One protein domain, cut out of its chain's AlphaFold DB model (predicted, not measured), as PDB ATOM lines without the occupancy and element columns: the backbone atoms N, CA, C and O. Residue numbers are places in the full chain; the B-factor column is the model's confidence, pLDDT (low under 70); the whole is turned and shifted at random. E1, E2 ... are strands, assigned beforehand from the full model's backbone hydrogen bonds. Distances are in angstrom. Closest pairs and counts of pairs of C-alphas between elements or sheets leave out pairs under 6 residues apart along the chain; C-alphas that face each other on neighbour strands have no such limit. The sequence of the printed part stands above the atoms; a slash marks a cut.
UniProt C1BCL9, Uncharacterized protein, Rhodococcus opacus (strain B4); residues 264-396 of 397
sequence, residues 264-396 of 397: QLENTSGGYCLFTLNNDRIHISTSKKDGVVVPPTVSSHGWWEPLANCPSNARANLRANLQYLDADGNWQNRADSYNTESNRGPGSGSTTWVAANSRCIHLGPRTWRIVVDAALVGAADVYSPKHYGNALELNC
ATOM      1  N   GLN A 264     -22.446   0.308  24.893       72.19
ATOM      2  CA  GLN A 264     -22.641   0.649  26.292       72.19
ATOM      3  C   GLN A 264     -21.281   0.798  26.960       72.19
ATOM      4  O   GLN A 264     -20.482  -0.137  26.966       72.19
ATOM      5  N   LEU A 265     -21.036   1.961  27.559       70.94
ATOM      6  CA  LEU A 265     -19.904   2.163  28.458       70.94
ATOM      7  C   LEU A 265     -20.411   2.353  29.884       70.94
ATOM      8  O   LEU A 265     -21.307   3.165  30.140       70.94
ATOM      9  N   GLU A 266     -19.823   1.601  30.808       65.00
ATOM     10  CA  GLU A 266     -20.054   1.757  32.239       65.00
ATOM     11  C   GLU A 266     -19.240   2.947  32.761       65.00
ATOM     12  O   GLU A 266     -18.029   3.064  32.552       65.00
ATOM     13  N   ASN A 267     -19.920   3.873  33.430       62.41
ATOM     14  CA  ASN A 267     -19.289   4.965  34.147       62.41
ATOM     15  C   ASN A 267     -18.717   4.421  35.463       62.41
ATOM     16  O   ASN A 267     -19.349   3.605  36.136       62.41
ATOM     17  N   THR A 268     -17.567   4.943  35.887       59.50
ATOM     18  CA  THR A 268     -16.929   4.633  37.176       59.50
ATOM     19  C   THR A 268     -17.841   4.835  38.396       59.50
ATOM     20  O   THR A 268     -17.552   4.309  39.465       59.50
ATOM     21  N   SER A 269     -18.946   5.574  38.245       62.62
ATOM     22  CA  SER A 269     -19.948   5.847  39.288       62.62
ATOM     23  C   SER A 269     -21.160   4.893  39.294       62.62
ATOM     24  O   SER A 269     -22.118   5.155  40.016       62.62
ATOM     25  N   GLY A 270     -21.172   3.826  38.482       62.41
ATOM     26  CA  GLY A 270     -22.258   2.827  38.444       62.41
ATOM     27  C   GLY A 270     -23.451   3.160  37.531       62.41
ATOM     28  O   GLY A 270     -24.470   2.474  37.578       62.41
ATOM     29  N   GLY A 271     -23.345   4.203  36.701       69.81
ATOM     30  CA  GLY A 271     -24.282   4.488  35.601       69.81
ATOM     31  C   GLY A 271     -23.761   3.966  34.257       69.81
ATOM     32  O   GLY A 271     -22.597   3.595  34.154       69.81
ATOM     33  N   TYR A 272     -24.584   3.982  33.207       75.44
ATOM     34  CA  TYR A 272     -24.167   3.615  31.847       75.44
ATOM     35  C   TYR A 272     -24.544   4.706  30.844       75.44
ATOM     36  O   TYR A 272     -25.549   5.385  31.029       75.44
ATOM     37  N   CYS A 273     -23.753   4.868  29.784       79.62
ATOM     38  CA  CYS A 273     -24.082   5.708  28.629       79.62
ATOM     39  C   CYS A 273     -24.204   4.805  27.405       79.62
ATOM     40  O   CYS A 273     -23.271   4.064  27.083       79.62
ATOM     41  N   LEU A 274     -25.372   4.850  26.760       82.44
ATOM     42  CA  LEU A 274     -25.600   4.226  25.463       82.44
ATOM     43  C   LEU A 274     -25.262   5.234  24.381       82.44
ATOM     44  O   LEU A 274     -25.791   6.346  24.380       82.44
ATOM     45  N   PHE A 275     -24.419   4.835  23.448       81.81
ATOM     46  CA  PHE A 275     -24.033   5.646  22.309       81.81
ATOM     47  C   PHE A 275     -23.880   4.771  21.075       81.81
ATOM     48  O   PHE A 275     -23.883   3.547  21.155       81.81
ATOM     49  N   THR A 276     -23.749   5.408  19.926       83.94
ATOM     50  CA  THR A 276     -23.390   4.743  18.682       83.94
ATOM     51  C   THR A 276     -22.208   5.452  18.038       83.94
ATOM     52  O   THR A 276     -21.925   6.614  18.355       83.94
ATOM     53  N   LEU A 277     -21.489   4.738  17.179       84.94
ATOM     54  CA  LEU A 277     -20.385   5.269  16.393       84.94
ATOM     55  C   LEU A 277     -20.777   5.273  14.936       84.94
ATOM     56  O   LEU A 277     -21.186   4.255  14.414       84.94
ATOM     57  N   ASN A 278     -20.605   6.409  14.286       84.00
ATOM     58  CA  ASN A 278     -20.938   6.590  12.889       84.00
ATOM     59  C   ASN A 278     -19.695   7.017  12.121       84.00
ATOM     60  O   ASN A 278     -18.687   7.441  12.695       84.00
ATOM     61  N   ASN A 279     -19.789   6.934  10.804       86.12
ATOM     62  CA  ASN A 279     -18.789   7.465   9.903       86.12
ATOM     63  C   ASN A 279     -19.447   8.054   8.663       86.12
ATOM     64  O   ASN A 279     -20.557   7.675   8.295       86.12
ATOM     65  N   ASP A 280     -18.739   8.958   8.000       81.81
ATOM     66  CA  ASP A 280     -19.126   9.391   6.670       81.81
ATOM     67  C   ASP A 280     -18.634   8.381   5.633       81.81
ATOM     68  O   ASP A 280     -17.842   7.471   5.904       81.81
ATOM     69  N   ARG A 281     -19.104   8.553   4.405       78.31
ATOM     70  CA  ARG A 281     -18.629   7.750   3.293       78.31
ATOM     71  C   ARG A 281     -17.133   7.967   3.066       78.31
ATOM     72  O   ARG A 281     -16.664   9.104   2.972       78.31
ATOM     73  N   ILE A 282     -16.416   6.876   2.825       85.38
ATOM     74  CA  ILE A 282     -15.051   6.949   2.313       85.38
ATOM     75  C   ILE A 282     -15.068   7.527   0.907       85.38
ATOM     76  O   ILE A 282     -15.804   7.074   0.030       85.38
ATOM     77  N   HIS A 283     -14.231   8.528   0.695       82.19
ATOM     78  CA  HIS A 283     -14.142   9.242  -0.564       82.19
ATOM     79  C   HIS A 283     -12.692   9.589  -0.891       82.19
ATOM     80  O   HIS A 283     -11.824   9.638  -0.020       82.19
ATOM     81  N   ILE A 284     -12.429   9.856  -2.170       85.00
ATOM     82  CA  ILE A 284     -11.158  10.430  -2.606       85.00
ATOM     83  C   ILE A 284     -11.284  11.948  -2.521       85.00
ATOM     84  O   ILE A 284     -12.085  12.567  -3.217       85.00
ATOM     85  N   SER A 285     -10.472  12.551  -1.664       75.44
ATOM     86  CA  SER A 285     -10.279  13.991  -1.597       75.44
ATOM     87  C   SER A 285      -9.124  14.396  -2.512       75.44
ATOM     88  O   SER A 285      -8.005  13.893  -2.395       75.44
ATOM     89  N   THR A 286      -9.398  15.333  -3.418       70.19
ATOM     90  CA  THR A 286      -8.389  16.056  -4.199       70.19
ATOM     91  C   THR A 286      -8.440  17.519  -3.783       70.19
ATOM     92  O   THR A 286      -9.229  18.301  -4.316       70.19
ATOM     93  N   SER A 287      -7.641  17.906  -2.789       61.28
ATOM     94  CA  SER A 287      -7.553  19.316  -2.401       61.28
ATOM     95  C   SER A 287      -6.499  20.060  -3.233       61.28
ATOM     96  O   SER A 287      -5.572  19.477  -3.799       61.28
ATOM     97  N   LYS A 288      -6.658  21.381  -3.351       56.91
ATOM     98  CA  LYS A 288      -5.597  22.286  -3.805       56.91
ATOM     99  C   LYS A 288      -5.153  23.086  -2.595       56.91
ATOM    100  O   LYS A 288      -5.974  23.776  -1.995       56.91
ATOM    101  N   LYS A 289      -3.872  23.003  -2.246       54.44
ATOM    102  CA  LYS A 289      -3.275  23.856  -1.217       54.44
ATOM    103  C   LYS A 289      -2.329  24.823  -1.915       54.44
ATOM    104  O   LYS A 289      -1.416  24.383  -2.603       54.44
ATOM    105  N   ASP A 290      -2.610  26.120  -1.811       65.88
ATOM    106  CA  ASP A 290      -1.788  27.192  -2.393       65.88
ATOM    107  C   ASP A 290      -1.514  27.021  -3.903       65.88
ATOM    108  O   ASP A 290      -0.414  27.254  -4.396       65.88
ATOM    109  N   GLY A 291      -2.521  26.559  -4.657       65.12
ATOM    110  CA  GLY A 291      -2.412  26.328  -6.105       65.12
ATOM    111  C   GLY A 291      -1.694  25.034  -6.508       65.12
ATOM    112  O   GLY A 291      -1.706  24.687  -7.688       65.12
ATOM    113  N   VAL A 292      -1.145  24.278  -5.552       64.94
ATOM    114  CA  VAL A 292      -0.520  22.971  -5.783       64.94
ATOM    115  C   VAL A 292      -1.565  21.870  -5.612       64.94
ATOM    116  O   VAL A 292      -2.259  21.800  -4.594       64.94
ATOM    117  N   VAL A 293      -1.690  21.006  -6.622       66.62
ATOM    118  CA  VAL A 293      -2.504  19.786  -6.536       66.62
ATOM    119  C   VAL A 293      -1.830  18.861  -5.532       66.62
ATOM    120  O   VAL A 293      -0.709  18.408  -5.771       66.62
ATOM    121  N   VAL A 294      -2.478  18.605  -4.394       67.75
ATOM    122  CA  VAL A 294      -1.980  17.562  -3.496       67.75
ATOM    123  C   VAL A 294      -2.358  16.183  -4.040       67.75
ATOM    124  O   VAL A 294      -3.394  16.044  -4.695       67.75
ATOM    125  N   PRO A 295      -1.525  15.163  -3.770       72.81
ATOM    126  CA  PRO A 295      -1.855  13.767  -4.010       72.81
ATOM    127  C   PRO A 295      -3.291  13.399  -3.615       72.81
ATOM    128  O   PRO A 295      -3.694  13.787  -2.514       72.81
ATOM    129  N   PRO A 296      -4.029  12.624  -4.436       81.75
ATOM    130  CA  PRO A 296      -5.323  12.092  -4.037       81.75
ATOM    131  C   PRO A 296      -5.187  11.327  -2.723       81.75
ATOM    132  O   PRO A 296      -4.272  10.509  -2.528       81.75
ATOM    133  N   THR A 297      -6.094  11.634  -1.805       84.69
ATOM    134  CA  THR A 297      -6.145  11.022  -0.484       84.69
ATOM    135  C   THR A 297      -7.493  10.368  -0.276       84.69
ATOM    136  O   THR A 297      -8.517  11.038  -0.383       84.69
ATOM    137  N   VAL A 298      -7.494   9.084   0.065       87.56
ATOM    138  CA  VAL A 298      -8.675   8.446   0.640       87.56
ATOM    139  C   VAL A 298      -8.906   9.056   2.016       87.56
ATOM    140  O   VAL A 298      -7.976   9.137   2.818       87.56
ATOM    141  N   SER A 299     -10.127   9.509   2.260       87.81
ATOM    142  CA  SER A 299     -10.539  10.211   3.467       87.81
ATOM    143  C   SER A 299     -11.869   9.662   3.951       87.81
ATOM    144  O   SER A 299     -12.747   9.346   3.147       87.81
ATOM    145  N   SER A 300     -12.015   9.575   5.267       88.50
ATOM    146  CA  SER A 300     -13.299   9.401   5.936       88.50
ATOM    147  C   SER A 300     -13.212   9.911   7.368       88.50
ATOM    148  O   SER A 300     -12.134   9.990   7.959       88.50
ATOM    149  N   HIS A 301     -14.356  10.266   7.923       90.06
ATOM    150  CA  HIS A 301     -14.524  10.822   9.242       90.06
ATOM    151  C   HIS A 301     -15.411   9.915  10.080       90.06
ATOM    152  O   HIS A 301     -16.382   9.355   9.584       90.06
ATOM    153  N   GLY A 302     -15.090   9.799  11.362       89.81
ATOM    154  CA  GLY A 302     -15.886   9.093  12.357       89.81
ATOM    155  C   GLY A 302     -16.409  10.042  13.425       89.81
ATOM    156  O   GLY A 302     -15.735  11.009  13.778       89.81
ATOM    157  N   TRP A 303     -17.581   9.767  13.980       90.25
ATOM    158  CA  TRP A 303     -18.105  10.482  15.144       90.25
ATOM    159  C   TRP A 303     -18.917   9.555  16.042       90.25
ATOM    160  O   TRP A 303     -19.116   8.381  15.740       90.25
ATOM    161  N   TRP A 304     -19.373  10.090  17.172       88.50
ATOM    162  CA  TRP A 304     -20.211   9.369  18.120       88.50
ATOM    163  C   TRP A 304     -21.471  10.167  18.449       88.50
ATOM    164  O   TRP A 304     -21.467  11.402  18.418       88.50
ATOM    165  N   GLU A 305     -22.550   9.461  18.774       87.12
ATOM    166  CA  GLU A 305     -23.844  10.055  19.115       87.12
ATOM    167  C   GLU A 305     -24.431   9.398  20.369       87.12
ATOM    168  O   GLU A 305     -24.435   8.170  20.467       87.12
ATOM    169  N   PRO A 306     -24.931  10.179  21.343       86.06
ATOM    170  CA  PRO A 306     -25.554   9.649  22.538       86.06
ATOM    171  C   PRO A 306     -26.954   9.150  22.195       86.06
ATOM    172  O   PRO A 306     -27.733   9.838  21.540       86.06
ATOM    173  N   LEU A 307     -27.287   7.970  22.703       82.94
ATOM    174  CA  LEU A 307     -28.604   7.361  22.560       82.94
ATOM    175  C   LEU A 307     -29.409   7.500  23.852       82.94
ATOM    176  O   LEU A 307     -30.558   7.930  23.824       82.94
ATOM    177  N   ALA A 308     -28.810   7.163  25.000       83.94
ATOM    178  CA  ALA A 308     -29.480   7.260  26.295       83.94
ATOM    179  C   ALA A 308     -28.490   7.345  27.460       83.94
ATOM    180  O   ALA A 308     -27.389   6.801  27.401       83.94
ATOM    181  N   ASN A 309     -28.922   7.980  28.554       83.81
ATOM    182  CA  ASN A 309     -28.221   8.015  29.848       83.81
ATOM    183  C   ASN A 309     -26.798   8.611  29.816       83.81
ATOM    184  O   ASN A 309     -26.019   8.454  30.754       83.81
ATOM    185  N   CYS A 310     -26.466   9.354  28.761       81.12
ATOM    186  CA  CYS A 310     -25.202  10.069  28.653       81.12
ATOM    187  C   CYS A 310     -25.307  11.460  29.306       81.12
ATOM    188  O   CYS A 310     -26.288  12.171  29.069       81.12
ATOM    189  N   PRO A 311     -24.307  11.892  30.097       81.31
ATOM    190  CA  PRO A 311     -24.236  13.261  30.604       81.31
ATOM    191  C   PRO A 311     -24.293  14.298  29.474       81.31
ATOM    192  O   PRO A 311     -23.704  14.101  28.413       81.31
ATOM    193  N   SER A 312     -24.930  15.448  29.707       80.25
ATOM    194  CA  SER A 312     -25.035  16.527  28.705       80.25
ATOM    195  C   SER A 312     -23.676  17.102  28.275       80.25
ATOM    196  O   SER A 312     -23.535  17.651  27.185       80.25
ATOM    197  N   ASN A 313     -22.652  16.952  29.116       84.06
ATOM    198  CA  ASN A 313     -21.271  17.340  28.849       84.06
ATOM    199  C   ASN A 313     -20.371  16.153  28.469       84.06
ATOM    200  O   ASN A 313     -19.153  16.301  28.517       84.06
ATOM    201  N   ALA A 314     -20.933  14.996  28.111       84.38
ATOM    202  CA  ALA A 314     -20.148  13.825  27.750       84.38
ATOM    203  C   ALA A 314     -19.198  14.120  26.574       84.38
ATOM    204  O   ALA A 314     -19.501  14.899  25.659       84.38
ATOM    205  N   ARG A 315     -18.000  13.535  26.642       87.62
ATOM    206  CA  ARG A 315     -16.910  13.701  25.675       87.62
ATOM    207  C   ARG A 315     -16.274  12.347  25.414       87.62
ATOM    208  O   ARG A 315     -16.181  11.545  26.339       87.62
ATOM    209  N   ALA A 316     -15.802  12.120  24.194       86.62
ATOM    210  CA  ALA A 316     -15.097  10.904  23.814       86.62
ATOM    211  C   ALA A 316     -13.723  11.216  23.213       86.62
ATOM    212  O   ALA A 316     -13.531  12.235  22.549       86.62
ATOM    213  N   ASN A 317     -12.771  10.321  23.443       88.25
ATOM    214  CA  ASN A 317     -11.562  10.214  22.645       88.25
ATOM    215  C   ASN A 317     -11.882   9.292  21.473       88.25
ATOM    216  O   ASN A 317     -12.153   8.111  21.683       88.25
ATOM    217  N   LEU A 318     -11.883   9.844  20.267       89.19
ATOM    218  CA  LEU A 318     -12.187   9.128  19.042       89.19
ATOM    219  C   LEU A 318     -10.900   8.681  18.363       89.19
ATOM    220  O   LEU A 318      -9.914   9.417  18.309       89.19
ATOM    221  N   ARG A 319     -10.923   7.478  17.810       89.50
ATOM    222  CA  ARG A 319      -9.856   6.908  16.996       89.50
ATOM    223  C   ARG A 319     -10.462   6.500  15.671       89.50
ATOM    224  O   ARG A 319     -11.502   5.855  15.655       89.50
ATOM    225  N   ALA A 320      -9.809   6.854  14.577       90.88
ATOM    226  CA  ALA A 320     -10.202   6.389  13.259       90.88
ATOM    227  C   ALA A 320      -9.003   5.841  12.498       90.88
ATOM    228  O   ALA A 320      -7.885   6.341  12.630       90.88
ATOM    229  N   ASN A 321      -9.246   4.813  11.695       91.62
ATOM    230  CA  ASN A 321      -8.243   4.227  10.823       91.62
ATOM    231  C   ASN A 321      -8.863   3.781   9.504       91.62
ATOM    232  O   ASN A 321      -9.960   3.229   9.504       91.62
ATOM    233  N   LEU A 322      -8.141   3.938   8.397       90.94
ATOM    234  CA  LEU A 322      -8.531   3.316   7.138       90.94
ATOM    235  C   LEU A 322      -7.952   1.903   7.054       90.94
ATOM    236  O   LEU A 322      -6.793   1.641   7.395       90.94
ATOM    237  N   GLN A 323      -8.782   0.988   6.569       90.81
ATOM    238  CA  GLN A 323      -8.402  -0.361   6.194       90.81
ATOM    239  C   GLN A 323      -8.624  -0.566   4.700       90.81
ATOM    240  O   GLN A 323      -9.550   0.006   4.127       90.81
ATOM    241  N   TYR A 324      -7.799  -1.406   4.085       88.62
ATOM    242  CA  TYR A 324      -8.022  -1.898   2.727       88.62
ATOM    243  C   TYR A 324      -8.118  -3.421   2.731       88.62
ATOM    244  O   TYR A 324      -7.514  -4.081   3.576       88.62
ATOM    245  N   LEU A 325      -8.880  -3.972   1.794       88.62
ATOM    246  CA  LEU A 325      -8.972  -5.408   1.581       88.62
ATOM    247  C   LEU A 325      -7.790  -5.864   0.714       88.62
ATOM    248  O   LEU A 325      -7.560  -5.340  -0.386       88.62
ATOM    249  N   ASP A 326      -6.990  -6.793   1.230       87.31
ATOM    250  CA  ASP A 326      -5.902  -7.404   0.471       87.31
ATOM    251  C   ASP A 326      -6.409  -8.484  -0.502       87.31
ATOM    252  O   ASP A 326      -7.604  -8.761  -0.598       87.31
ATOM    253  N   ALA A 327      -5.493  -9.050  -1.293       82.88
ATOM    254  CA  ALA A 327      -5.837 -10.045  -2.311       82.88
ATOM    255  C   ALA A 327      -6.337 -11.374  -1.715       82.88
ATOM    256  O   ALA A 327      -7.022 -12.123  -2.405       82.88
ATOM    257  N   ASP A 328      -6.023 -11.635  -0.445       86.00
ATOM    258  CA  ASP A 328      -6.437 -12.831   0.287       86.00
ATOM    259  C   ASP A 328      -7.782 -12.619   1.009       86.00
ATOM    260  O   ASP A 328      -8.260 -13.505   1.718       86.00
ATOM    261  N   GLY A 329      -8.408 -11.446   0.835       83.31
ATOM    262  CA  GLY A 329      -9.683 -11.094   1.455       83.31
ATOM    263  C   GLY A 329      -9.563 -10.645   2.913       83.31
ATOM    264  O   GLY A 329     -10.569 -10.627   3.623       83.31
ATOM    265  N   ASN A 330      -8.366 -10.274   3.381       89.62
ATOM    266  CA  ASN A 330      -8.149  -9.806   4.748       89.62
ATOM    267  C   ASN A 330      -8.065  -8.277   4.819       89.62
ATOM    268  O   ASN A 330      -7.495  -7.606   3.958       89.62
ATOM    269  N   TRP A 331      -8.628  -7.712   5.886       89.31
ATOM    270  CA  TRP A 331      -8.585  -6.274   6.135       89.31
ATOM    271  C   TRP A 331      -7.254  -5.857   6.759       89.31
ATOM    272  O   TRP A 331      -6.928  -6.254   7.878       89.31
ATOM    273  N   GLN A 332      -6.525  -4.988   6.065       88.00
ATOM    274  CA  GLN A 332      -5.227  -4.477   6.487       88.00
ATOM    275  C   GLN A 332      -5.329  -3.024   6.941       88.00
ATOM    276  O   GLN A 332      -5.831  -2.166   6.218       88.00
ATOM    277  N   ASN A 333      -4.817  -2.733   8.139       85.81
ATOM    278  CA  ASN A 333      -4.702  -1.368   8.656       85.81
ATOM    279  C   ASN A 333      -3.682  -0.560   7.850       85.81
ATOM    280  O   ASN A 333      -2.572  -1.030   7.599       85.81
ATOM    281  N   ARG A 334      -3.998   0.700   7.542       78.75
ATOM    282  CA  ARG A 334      -3.042   1.626   6.929       78.75
ATOM    283  C   ARG A 334      -2.473   2.562   7.999       78.75
ATOM    284  O   ARG A 334      -3.140   3.477   8.471       78.75
ATOM    285  N   ALA A 335      -1.234   2.296   8.411       63.44
ATOM    286  CA  ALA A 335      -0.640   2.881   9.618       63.44
ATOM    287  C   ALA A 335      -0.594   4.421   9.626       63.44
ATOM    288  O   ALA A 335      -0.784   5.031  10.671       63.44
ATOM    289  N   ASP A 336      -0.401   5.060   8.473       68.38
ATOM    290  CA  ASP A 336      -0.362   6.522   8.329       68.38
ATOM    291  C   ASP A 336      -1.745   7.177   8.173       68.38
ATOM    292  O   ASP A 336      -1.825   8.384   7.968       68.38
ATOM    293  N   SER A 337      -2.825   6.400   8.307       70.44
ATOM    294  CA  SER A 337      -4.203   6.910   8.389       70.44
ATOM    295  C   SER A 337      -4.817   6.831   9.778       70.44
ATOM    296  O   SER A 337      -5.954   7.261   9.966       70.44
ATOM    297  N   TYR A 338      -4.064   6.302  10.743       78.31
ATOM    298  CA  TYR A 338      -4.500   6.227  12.122       78.31
ATOM    299  C   TYR A 338      -4.476   7.622  12.745       78.31
ATOM    300  O   TYR A 338      -3.411   8.213  12.928       78.31
ATOM    301  N   ASN A 339      -5.649   8.139  13.093       85.56
ATOM    302  CA  ASN A 339      -5.786   9.416  13.776       85.56
ATOM    303  C   ASN A 339      -6.520   9.226  15.101       85.56
ATOM    304  O   ASN A 339      -7.427   8.404  15.225       85.56
ATOM    305  N   THR A 340      -6.104   9.979  16.112       86.69
ATOM    306  CA  THR A 340      -6.738  10.000  17.428       86.69
ATOM    307  C   THR A 340      -7.017  11.436  17.807       86.69
ATOM    308  O   THR A 340      -6.106  12.259  17.869       86.69
ATOM    309  N   GLU A 341      -8.275  11.721  18.111       88.19
ATOM    310  CA  GLU A 341      -8.715  13.034  18.545       88.19
ATOM    311  C   GLU A 341      -9.393  12.941  19.902       88.19
ATOM    312  O   GLU A 341     -10.327  12.169  20.115       88.19
ATOM    313  N   SER A 342      -8.900  13.738  20.840       89.06
ATOM    314  CA  SER A 342      -9.339  13.682  22.228       89.06
ATOM    315  C   SER A 342     -10.444  14.690  22.515       89.06
ATOM    316  O   SER A 342     -10.487  15.773  21.930       89.06
ATOM    317  N   ASN A 343     -11.278  14.373  23.506       88.31
ATOM    318  CA  ASN A 343     -12.246  15.301  24.090       88.31
ATOM    319  C   ASN A 343     -13.289  15.866  23.095       88.31
ATOM    320  O   ASN A 343     -13.652  17.044  23.152       88.31
ATOM    321  N   ARG A 344     -13.787  15.026  22.183       91.12
ATOM    322  CA  ARG A 344     -14.805  15.385  21.189       91.12
ATOM    323  C   ARG A 344     -16.216  15.271  21.767       91.12
ATOM    324  O   ARG A 344     -16.564  14.282  22.412       91.12
ATOM    325  N   GLY A 345     -17.028  16.307  21.556       88.81
ATOM    326  CA  GLY A 345     -18.468  16.258  21.826       88.81
ATOM    327  C   GLY A 345     -19.199  15.359  20.825       88.81
ATOM    328  O   GLY A 345     -18.592  14.956  19.835       88.81
ATOM    329  N   PRO A 346     -20.472  15.033  21.077       87.44
ATOM    330  CA  PRO A 346     -21.246  14.214  20.157       87.44
ATOM    331  C   PRO A 346     -21.710  14.982  18.913       87.44
ATOM    332  O   PRO A 346     -21.916  16.196  18.971       87.44
ATOM    333  N   GLY A 347     -21.938  14.250  17.821       84.56
ATOM    334  CA  GLY A 347     -22.538  14.752  16.582       84.56
ATOM    335  C   GLY A 347     -21.626  14.699  15.352       84.56
ATOM    336  O   GLY A 347     -20.424  14.461  15.452       84.56
ATOM    337  N   SER A 348     -22.212  14.968  14.185       75.75
ATOM    338  CA  SER A 348     -21.617  14.819  12.845       75.75
ATOM    339  C   SER A 348     -20.945  16.086  12.281       75.75
ATOM    340  O   SER A 348     -20.702  16.192  11.081       75.75
ATOM    341  N   GLY A 349     -20.661  17.082  13.124       78.06
ATOM    342  CA  GLY A 349     -20.048  18.346  12.712       78.06
ATOM    343  C   GLY A 349     -18.521  18.289  12.591       78.06
ATOM    344  O   GLY A 349     -17.845  17.470  13.212       78.06
ATOM    345  N   SER A 350     -17.944  19.248  11.861       75.94
ATOM    346  CA  SER A 350     -16.495  19.292  11.599       75.94
ATOM    347  C   SER A 350     -15.611  19.527  12.834       75.94
ATOM    348  O   SER A 350     -14.394  19.356  12.782       75.94
ATOM    349  N   THR A 351     -16.202  19.934  13.957       81.62
ATOM    350  CA  THR A 351     -15.514  20.130  15.241       81.62
ATOM    351  C   THR A 351     -15.661  18.935  16.189       81.62
ATOM    352  O   THR A 351     -14.999  18.907  17.234       81.62
ATOM    353  N   THR A 352     -16.508  17.960  15.847       86.12
ATOM    354  CA  THR A 352     -16.869  16.809  16.692       86.12
ATOM    355  C   THR A 352     -16.411  15.465  16.125       86.12
ATOM    356  O   THR A 352     -16.331  14.502  16.880       86.12
ATOM    357  N   TRP A 353     -16.055  15.400  14.841       89.06
ATOM    358  CA  TRP A 353     -15.538  14.189  14.198       89.06
ATOM    359  C   TRP A 353     -14.031  13.947  14.425       89.06
ATOM    360  O   TRP A 353     -13.314  14.833  14.887       89.06
ATOM    361  N   VAL A 354     -13.556  12.748  14.077       91.06
ATOM    362  CA  VAL A 354     -12.144  12.379  13.868       91.06
ATOM    363  C   VAL A 354     -11.935  12.038  12.394       91.06
ATOM    364  O   VAL A 354     -12.775  11.365  11.810       91.06
ATOM    365  N   ALA A 355     -10.828  12.465  11.784       89.62
ATOM    366  CA  ALA A 355     -10.554  12.213  10.363       89.62
ATOM    367  C   ALA A 355      -9.461  11.153  10.153       89.62
ATOM    368  O   ALA A 355      -8.355  11.322  10.664       89.62
ATOM    369  N   ALA A 356      -9.711  10.122   9.346       90.12
ATOM    370  CA  ALA A 356      -8.698   9.184   8.866       90.12
ATOM    371  C   ALA A 356      -8.383   9.461   7.390       90.12
ATOM    372  O   ALA A 356      -9.273   9.459   6.542       90.12
ATOM    373  N   ASN A 357      -7.105   9.701   7.083       88.12
ATOM    374  CA  ASN A 357      -6.654  10.130   5.759       88.12
ATOM    375  C   ASN A 357      -5.455   9.311   5.284       88.12
ATOM    376  O   ASN A 357      -4.532   9.048   6.044       88.12
ATOM    377  N   SER A 358      -5.436   8.945   4.009       85.62
ATOM    378  CA  SER A 358      -4.432   8.066   3.413       85.62
ATOM    379  C   SER A 358      -4.087   8.531   2.006       85.62
ATOM    380  O   SER A 358      -4.962   8.587   1.147       85.62
ATOM    381  N   ARG A 359      -2.813   8.829   1.722       83.94
ATOM    382  CA  ARG A 359      -2.371   9.040   0.333       83.94
ATOM    383  C   ARG A 359      -2.458   7.727  -0.432       83.94
ATOM    384  O   ARG A 359      -1.844   6.743  -0.025       83.94
ATOM    385  N   CYS A 360      -3.134   7.741  -1.569       78.38
ATOM    386  CA  CYS A 360      -3.409   6.517  -2.313       78.38
ATOM    387  C   CYS A 360      -2.779   6.456  -3.708       78.38
ATOM    388  O   CYS A 360      -3.078   5.540  -4.467       78.38
ATOM    389  N   ILE A 361      -1.866   7.379  -4.035       70.69
ATOM    390  CA  ILE A 361      -1.083   7.310  -5.277       70.69
ATOM    391  C   ILE A 361      -0.369   5.949  -5.360       70.69
ATOM    392  O   ILE A 361       0.265   5.521  -4.396       70.69
ATOM    393  N   HIS A 362      -0.450   5.312  -6.534       69.19
ATOM    394  CA  HIS A 362       0.110   3.990  -6.864       69.19
ATOM    395  C   HIS A 362      -0.621   2.789  -6.257       69.19
ATOM    396  O   HIS A 362      -0.175   1.652  -6.427       69.19
ATOM    397  N   LEU A 363      -1.752   3.006  -5.589       68.81
ATOM    398  CA  LEU A 363      -2.653   1.923  -5.228       68.81
ATOM    399  C   LEU A 363      -3.639   1.748  -6.386       68.81
ATOM    400  O   LEU A 363      -4.366   2.677  -6.723       68.81
ATOM    401  N   GLY A 364      -3.644   0.566  -7.013       70.75
ATOM    402  CA  GLY A 364      -4.713   0.192  -7.946       70.75
ATOM    403  C   GLY A 364      -6.084   0.159  -7.252       70.75
ATOM    404  O   GLY A 364      -6.171   0.475  -6.062       70.75
ATOM    405  N   PRO A 365      -7.153  -0.257  -7.952       80.94
ATOM    406  CA  PRO A 365      -8.470  -0.428  -7.343       80.94
ATOM    407  C   PRO A 365      -8.379  -1.269  -6.066       80.94
ATOM    408  O   PRO A 365      -7.798  -2.359  -6.059       80.94
ATOM    409  N   ARG A 366      -8.885  -0.724  -4.960       84.75
ATOM    410  CA  ARG A 366      -8.894  -1.381  -3.650       84.75
ATOM    411  C   ARG A 366     -10.215  -1.111  -2.960       84.75
ATOM    412  O   ARG A 366     -10.714   0.010  -3.006       84.75
ATOM    413  N   THR A 367     -10.724  -2.107  -2.251       86.88
ATOM    414  CA  THR A 367     -11.860  -1.940  -1.347       86.88
ATOM    415  C   THR A 367     -11.375  -1.369  -0.025       86.88
ATOM    416  O   THR A 367     -10.525  -1.967   0.631       86.88
ATOM    417  N   TRP A 368     -11.901  -0.212   0.360       87.50
ATOM    418  CA  TRP A 368     -11.563   0.495   1.592       87.50
ATOM    419  C   TRP A 368     -12.718   0.452   2.579       87.50
ATOM    420  O   TRP A 368     -13.874   0.494   2.171       87.50
ATOM    421  N   ARG A 369     -12.403   0.440   3.875       88.00
ATOM    422  CA  ARG A 369     -13.346   0.757   4.954       88.00
ATOM    423  C   ARG A 369     -12.687   1.652   6.009       88.00
ATOM    424  O   ARG A 369     -11.462   1.668   6.122       88.00
ATOM    425  N   ILE A 370     -13.477   2.368   6.799       89.19
ATOM    426  CA  ILE A 370     -13.014   3.088   7.988       89.19
ATOM    427  C   ILE A 370     -13.344   2.245   9.211       89.19
ATOM    428  O   ILE A 370     -14.351   1.544   9.248       89.19
ATOM    429  N   VAL A 371     -12.484   2.305  10.212       88.94
ATOM    430  CA  VAL A 371     -12.732   1.753  11.538       88.94
ATOM    431  C   VAL A 371     -12.732   2.907  12.513       88.94
ATOM    432  O   VAL A 371     -11.739   3.628  12.579       88.94
ATOM    433  N   VAL A 372     -13.821   3.071  13.256       88.06
ATOM    434  CA  VAL A 372     -13.975   4.095  14.290       88.06
ATOM    435  C   VAL A 372     -14.051   3.407  15.648       88.06
ATOM    436  O   VAL A 372     -14.773   2.431  15.812       88.06
ATOM    437  N   ASP A 373     -13.298   3.907  16.615       86.56
ATOM    438  CA  ASP A 373     -13.301   3.481  18.015       86.56
ATOM    439  C   ASP A 373     -13.482   4.721  18.895       86.56
ATOM    440  O   ASP A 373     -13.058   5.824  18.533       86.56
ATOM    441  N   ALA A 374     -14.129   4.558  20.044       83.69
ATOM    442  CA  ALA A 374     -14.344   5.644  20.980       83.69
ATOM    443  C   ALA A 374     -14.243   5.190  22.429       83.69
ATOM    444  O   ALA A 374     -14.860   4.213  22.847       83.69
ATOM    445  N   ALA A 375     -13.559   6.012  23.222       81.00
ATOM    446  CA  ALA A 375     -13.512   5.887  24.670       81.00
ATOM    447  C   ALA A 375     -14.076   7.155  25.316       81.00
ATOM    448  O   ALA A 375     -13.539   8.247  25.112       81.00
ATOM    449  N   LEU A 376     -15.141   7.036  26.114       77.38
ATOM    450  CA  LEU A 376     -15.670   8.178  26.867       77.38
ATOM    451  C   LEU A 376     -14.634   8.678  27.880       77.38
ATOM    452  O   LEU A 376     -14.036   7.910  28.634       77.38
ATOM    453  N   VAL A 377     -14.439   9.993  27.912       79.88
ATOM    454  CA  VAL A 377     -13.519  10.650  28.840       79.88
ATOM    455  C   VAL A 377     -14.024  10.429  30.266       79.88
ATOM    456  O   VAL A 377     -15.124  10.855  30.612       79.88
ATOM    457  N   GLY A 378     -13.210   9.770  31.095       72.12
ATOM    458  CA  GLY A 378     -13.556   9.454  32.485       72.12
ATOM    459  C   GLY A 378     -14.346   8.154  32.680       72.12
ATOM    460  O   GLY A 378     -14.778   7.894  33.797       72.12
ATOM    461  N   ALA A 379     -14.522   7.334  31.639       67.69
ATOM    462  CA  ALA A 379     -15.053   5.974  31.754       67.69
ATOM    463  C   ALA A 379     -13.931   4.933  31.604       67.69
ATOM    464  O   ALA A 379     -12.913   5.194  30.958       67.69
ATOM    465  N   ALA A 380     -14.110   3.751  32.198       61.91
ATOM    466  CA  ALA A 380     -13.223   2.621  31.947       61.91
ATOM    467  C   ALA A 380     -13.564   2.006  30.581       61.91
ATOM    468  O   ALA A 380     -14.729   1.747  30.283       61.91
ATOM    469  N   ASP A 381     -12.550   1.782  29.747       59.62
ATOM    470  CA  ASP A 381     -12.711   1.149  28.438       59.62
ATOM    471  C   ASP A 381     -12.820  -0.371  28.619       59.62
ATOM    472  O   ASP A 381     -11.813  -1.072  28.708       59.62
ATOM    473  N   VAL A 382     -14.046  -0.876  28.790       53.66
ATOM    474  CA  VAL A 382     -14.283  -2.308  29.056       53.66
ATOM    475  C   VAL A 382     -14.355  -3.122  27.755       53.66
ATOM    476  O   VAL A 382     -14.099  -4.324  27.783       53.66
ATOM    477  N   TYR A 383     -14.651  -2.490  26.609       55.41
ATOM    478  CA  TYR A 383     -14.952  -3.211  25.362       55.41
ATOM    479  C   TYR A 383     -14.307  -2.661  24.074       55.41
ATOM    480  O   TYR A 383     -14.461  -3.325  23.052       55.41
ATOM    481  N   SER A 384     -13.579  -1.526  24.086       61.19
ATOM    482  CA  SER A 384     -13.012  -0.830  22.902       61.19
ATOM    483  C   SER A 384     -13.876  -1.018  21.651       61.19
ATOM    484  O   SER A 384     -13.498  -1.719  20.701       61.19
ATOM    485  N   PRO A 385     -15.118  -0.516  21.701       66.00
ATOM    486  CA  PRO A 385     -16.094  -0.862  20.700       66.00
ATOM    487  C   PRO A 385     -15.725  -0.241  19.356       66.00
ATOM    488  O   PRO A 385     -15.529   0.968  19.240       66.00
ATOM    489  N   LYS A 386     -15.646  -1.088  18.328       77.88
ATOM    490  CA  LYS A 386     -15.307  -0.674  16.968       77.88
ATOM    491  C   LYS A 386     -16.543  -0.651  16.095       77.88
ATOM    492  O   LYS A 386     -17.283  -1.629  16.038       77.88
ATOM    493  N   HIS A 387     -16.701   0.443  15.370       82.06
ATOM    494  CA  HIS A 387     -17.592   0.550  14.232       82.06
ATOM    495  C   HIS A 387     -16.792   0.416  12.945       82.06
ATOM    496  O   HIS A 387     -15.721   1.010  12.807       82.06
ATOM    497  N   TYR A 388     -17.305  -0.383  12.021       84.00
ATOM    498  CA  TYR A 388     -16.713  -0.586  10.710       84.00
ATOM    499  C   TYR A 388     -17.630   0.079   9.694       84.00
ATOM    500  O   TYR A 388     -18.783  -0.303   9.549       84.00
ATOM    501  N   GLY A 389     -17.121   1.097   9.008       76.94
ATOM    502  CA  GLY A 389     -17.864   1.738   7.935       76.94
ATOM    503  C   GLY A 389     -18.027   0.809   6.736       76.94
ATOM    504  O   GLY A 389     -17.245  -0.125   6.544       76.94
ATOM    505  N   ASN A 390     -19.016   1.115   5.897       79.00
ATOM    506  CA  ASN A 390     -19.272   0.355   4.678       79.00
ATOM    507  C   ASN A 390     -18.026   0.294   3.785       79.00
ATOM    508  O   ASN A 390     -17.313   1.284   3.589       79.00
ATOM    509  N   ALA A 391     -17.788  -0.896   3.244       82.44
ATOM    510  CA  ALA A 391     -16.692  -1.159   2.334       82.44
ATOM    511  C   ALA A 391     -17.001  -0.584   0.943       82.44
ATOM    512  O   ALA A 391     -18.065  -0.848   0.388       82.44
ATOM    513  N   LEU A 392     -16.066   0.166   0.361       81.00
ATOM    514  CA  LEU A 392     -16.217   0.757  -0.970       81.00
ATOM    515  C   LEU A 392     -14.956   0.546  -1.803       81.00
ATOM    516  O   LEU A 392     -13.849   0.851  -1.355       81.00
ATOM    517  N   GLU A 393     -15.115   0.051  -3.031       84.19
ATOM    518  CA  GLU A 393     -14.015  -0.002  -3.990       84.19
ATOM    519  C   GLU A 393     -13.708   1.400  -4.519       84.19
ATOM    520  O   GLU A 393     -14.560   2.073  -5.096       84.19
ATOM    521  N   LEU A 394     -12.475   1.852  -4.301       80.81
ATOM    522  CA  LEU A 394     -11.982   3.140  -4.762       80.81
ATOM    523  C   LEU A 394     -10.775   2.928  -5.665       80.81
ATOM    524  O   LEU A 394      -9.859   2.166  -5.345       80.81
ATOM    525  N   ASN A 395     -10.760   3.659  -6.777       81.50
ATOM    526  CA  ASN A 395      -9.631   3.703  -7.689       81.50
ATOM    527  C   ASN A 395      -8.910   5.047  -7.550       81.50
ATOM    528  O   ASN A 395      -9.429   6.086  -7.956       81.50
ATOM    529  N   CYS A 396      -7.718   5.015  -6.960       69.94
ATOM    530  CA  CYS A 396      -6.852   6.179  -6.838       69.94
ATOM    531  C   CYS A 396      -5.867   6.234  -8.007       69.94
ATOM    532  O   CYS A 396      -4.680   5.940  -7.852       69.94
TER     533      CYS A 396
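This is residues 264 to 396 of the 397 residues of an uncharacterized protein of Rhodococcus opacus (strain B4) (UniProt C1BCL9). Two strongly twisted antiparallel sheets pack face to face as a flat sandwich, with E8 and E4 of the smaller sheet over E5 and E9 of the larger. Residues 288 to 293, in the link from E3 to E4, stick out from this body as a free loop. The printed part has 133 residues, no named helix and eleven named strands, E1 to E11 in order along the chain; the class is all strand. Both sheets are branched: E5 and E9 each have three or more neighbours in the larger, E4 in the smaller. The whole is compact, with a radius of gyration of the C-alphas of 16.2 A, and spans 50 by 40 by 20 A.

In the larger sheet E5 is residues 316 to 325, 28.2 A long, and E9 is residues 366 to 376, 32.7 A long, from C-alpha 366 at (-8.894, -1.381, -3.650). E7 is residues 339 to 344, 13.1 A long; E6, residues 331 to 333, E10, residues 386 to 388, and E11, residues 392 to 394, have three residues each. In the smaller sheet E4, residues 297 to 308, is 35.7 A long and ends at C-alpha 308, (-29.480, 7.260, 26.295). E2 is residues 272 to 279, 22.9 A, and E8 residues 354 to 359, 17.0 A. E1, residues 264 to 266, begins at C-alpha 264, (-22.641, 0.649, 26.292); E3 is residues 283 to 285.

E5 and E9 are antiparallel at 162 degrees, with N 321 and O 371 2.9 A apart, within hydrogen-bond range. E6 and E7 lie on one side of E5 and E9 on the other side; N 318 of E5 and O 341 of E7 are within hydrogen-bond range, 2.8 A apart. On the other side of E9 from E5 lie E10, with N 372 and O 387 at 2.8 A, and E11, with N 368 and O 392 at 2.8 A. In the smaller sheet E2 and E3 lie on one side of E4 and E8 on the other side; N 278 and O 303 of E2 and E4 are 2.9 A apart, N 300 and O 356 of E4 and E8 3.0 A. E1 and E2 form a hairpin, with N 265 and O 273 at 3.1 A. Between the sheets the closest C-alphas of E5 and E8 are those of Asn 321 and Ala 356, 5.3 A apart, and of E4 and E9 those of Gly 302 and Val 372, 5.7 A. E2 and E5 are apart.

The two C-alphas farthest apart, those of Gly 270 and Gly 291, are 54.1 A apart. The printed part has no cut, and the link from E3 to E4, 11 residues, is long. Mean pLDDT of the printed part is 79.8; 26 residues are under 70, among them 266 to 271, 287 to 294 and 379 to 385.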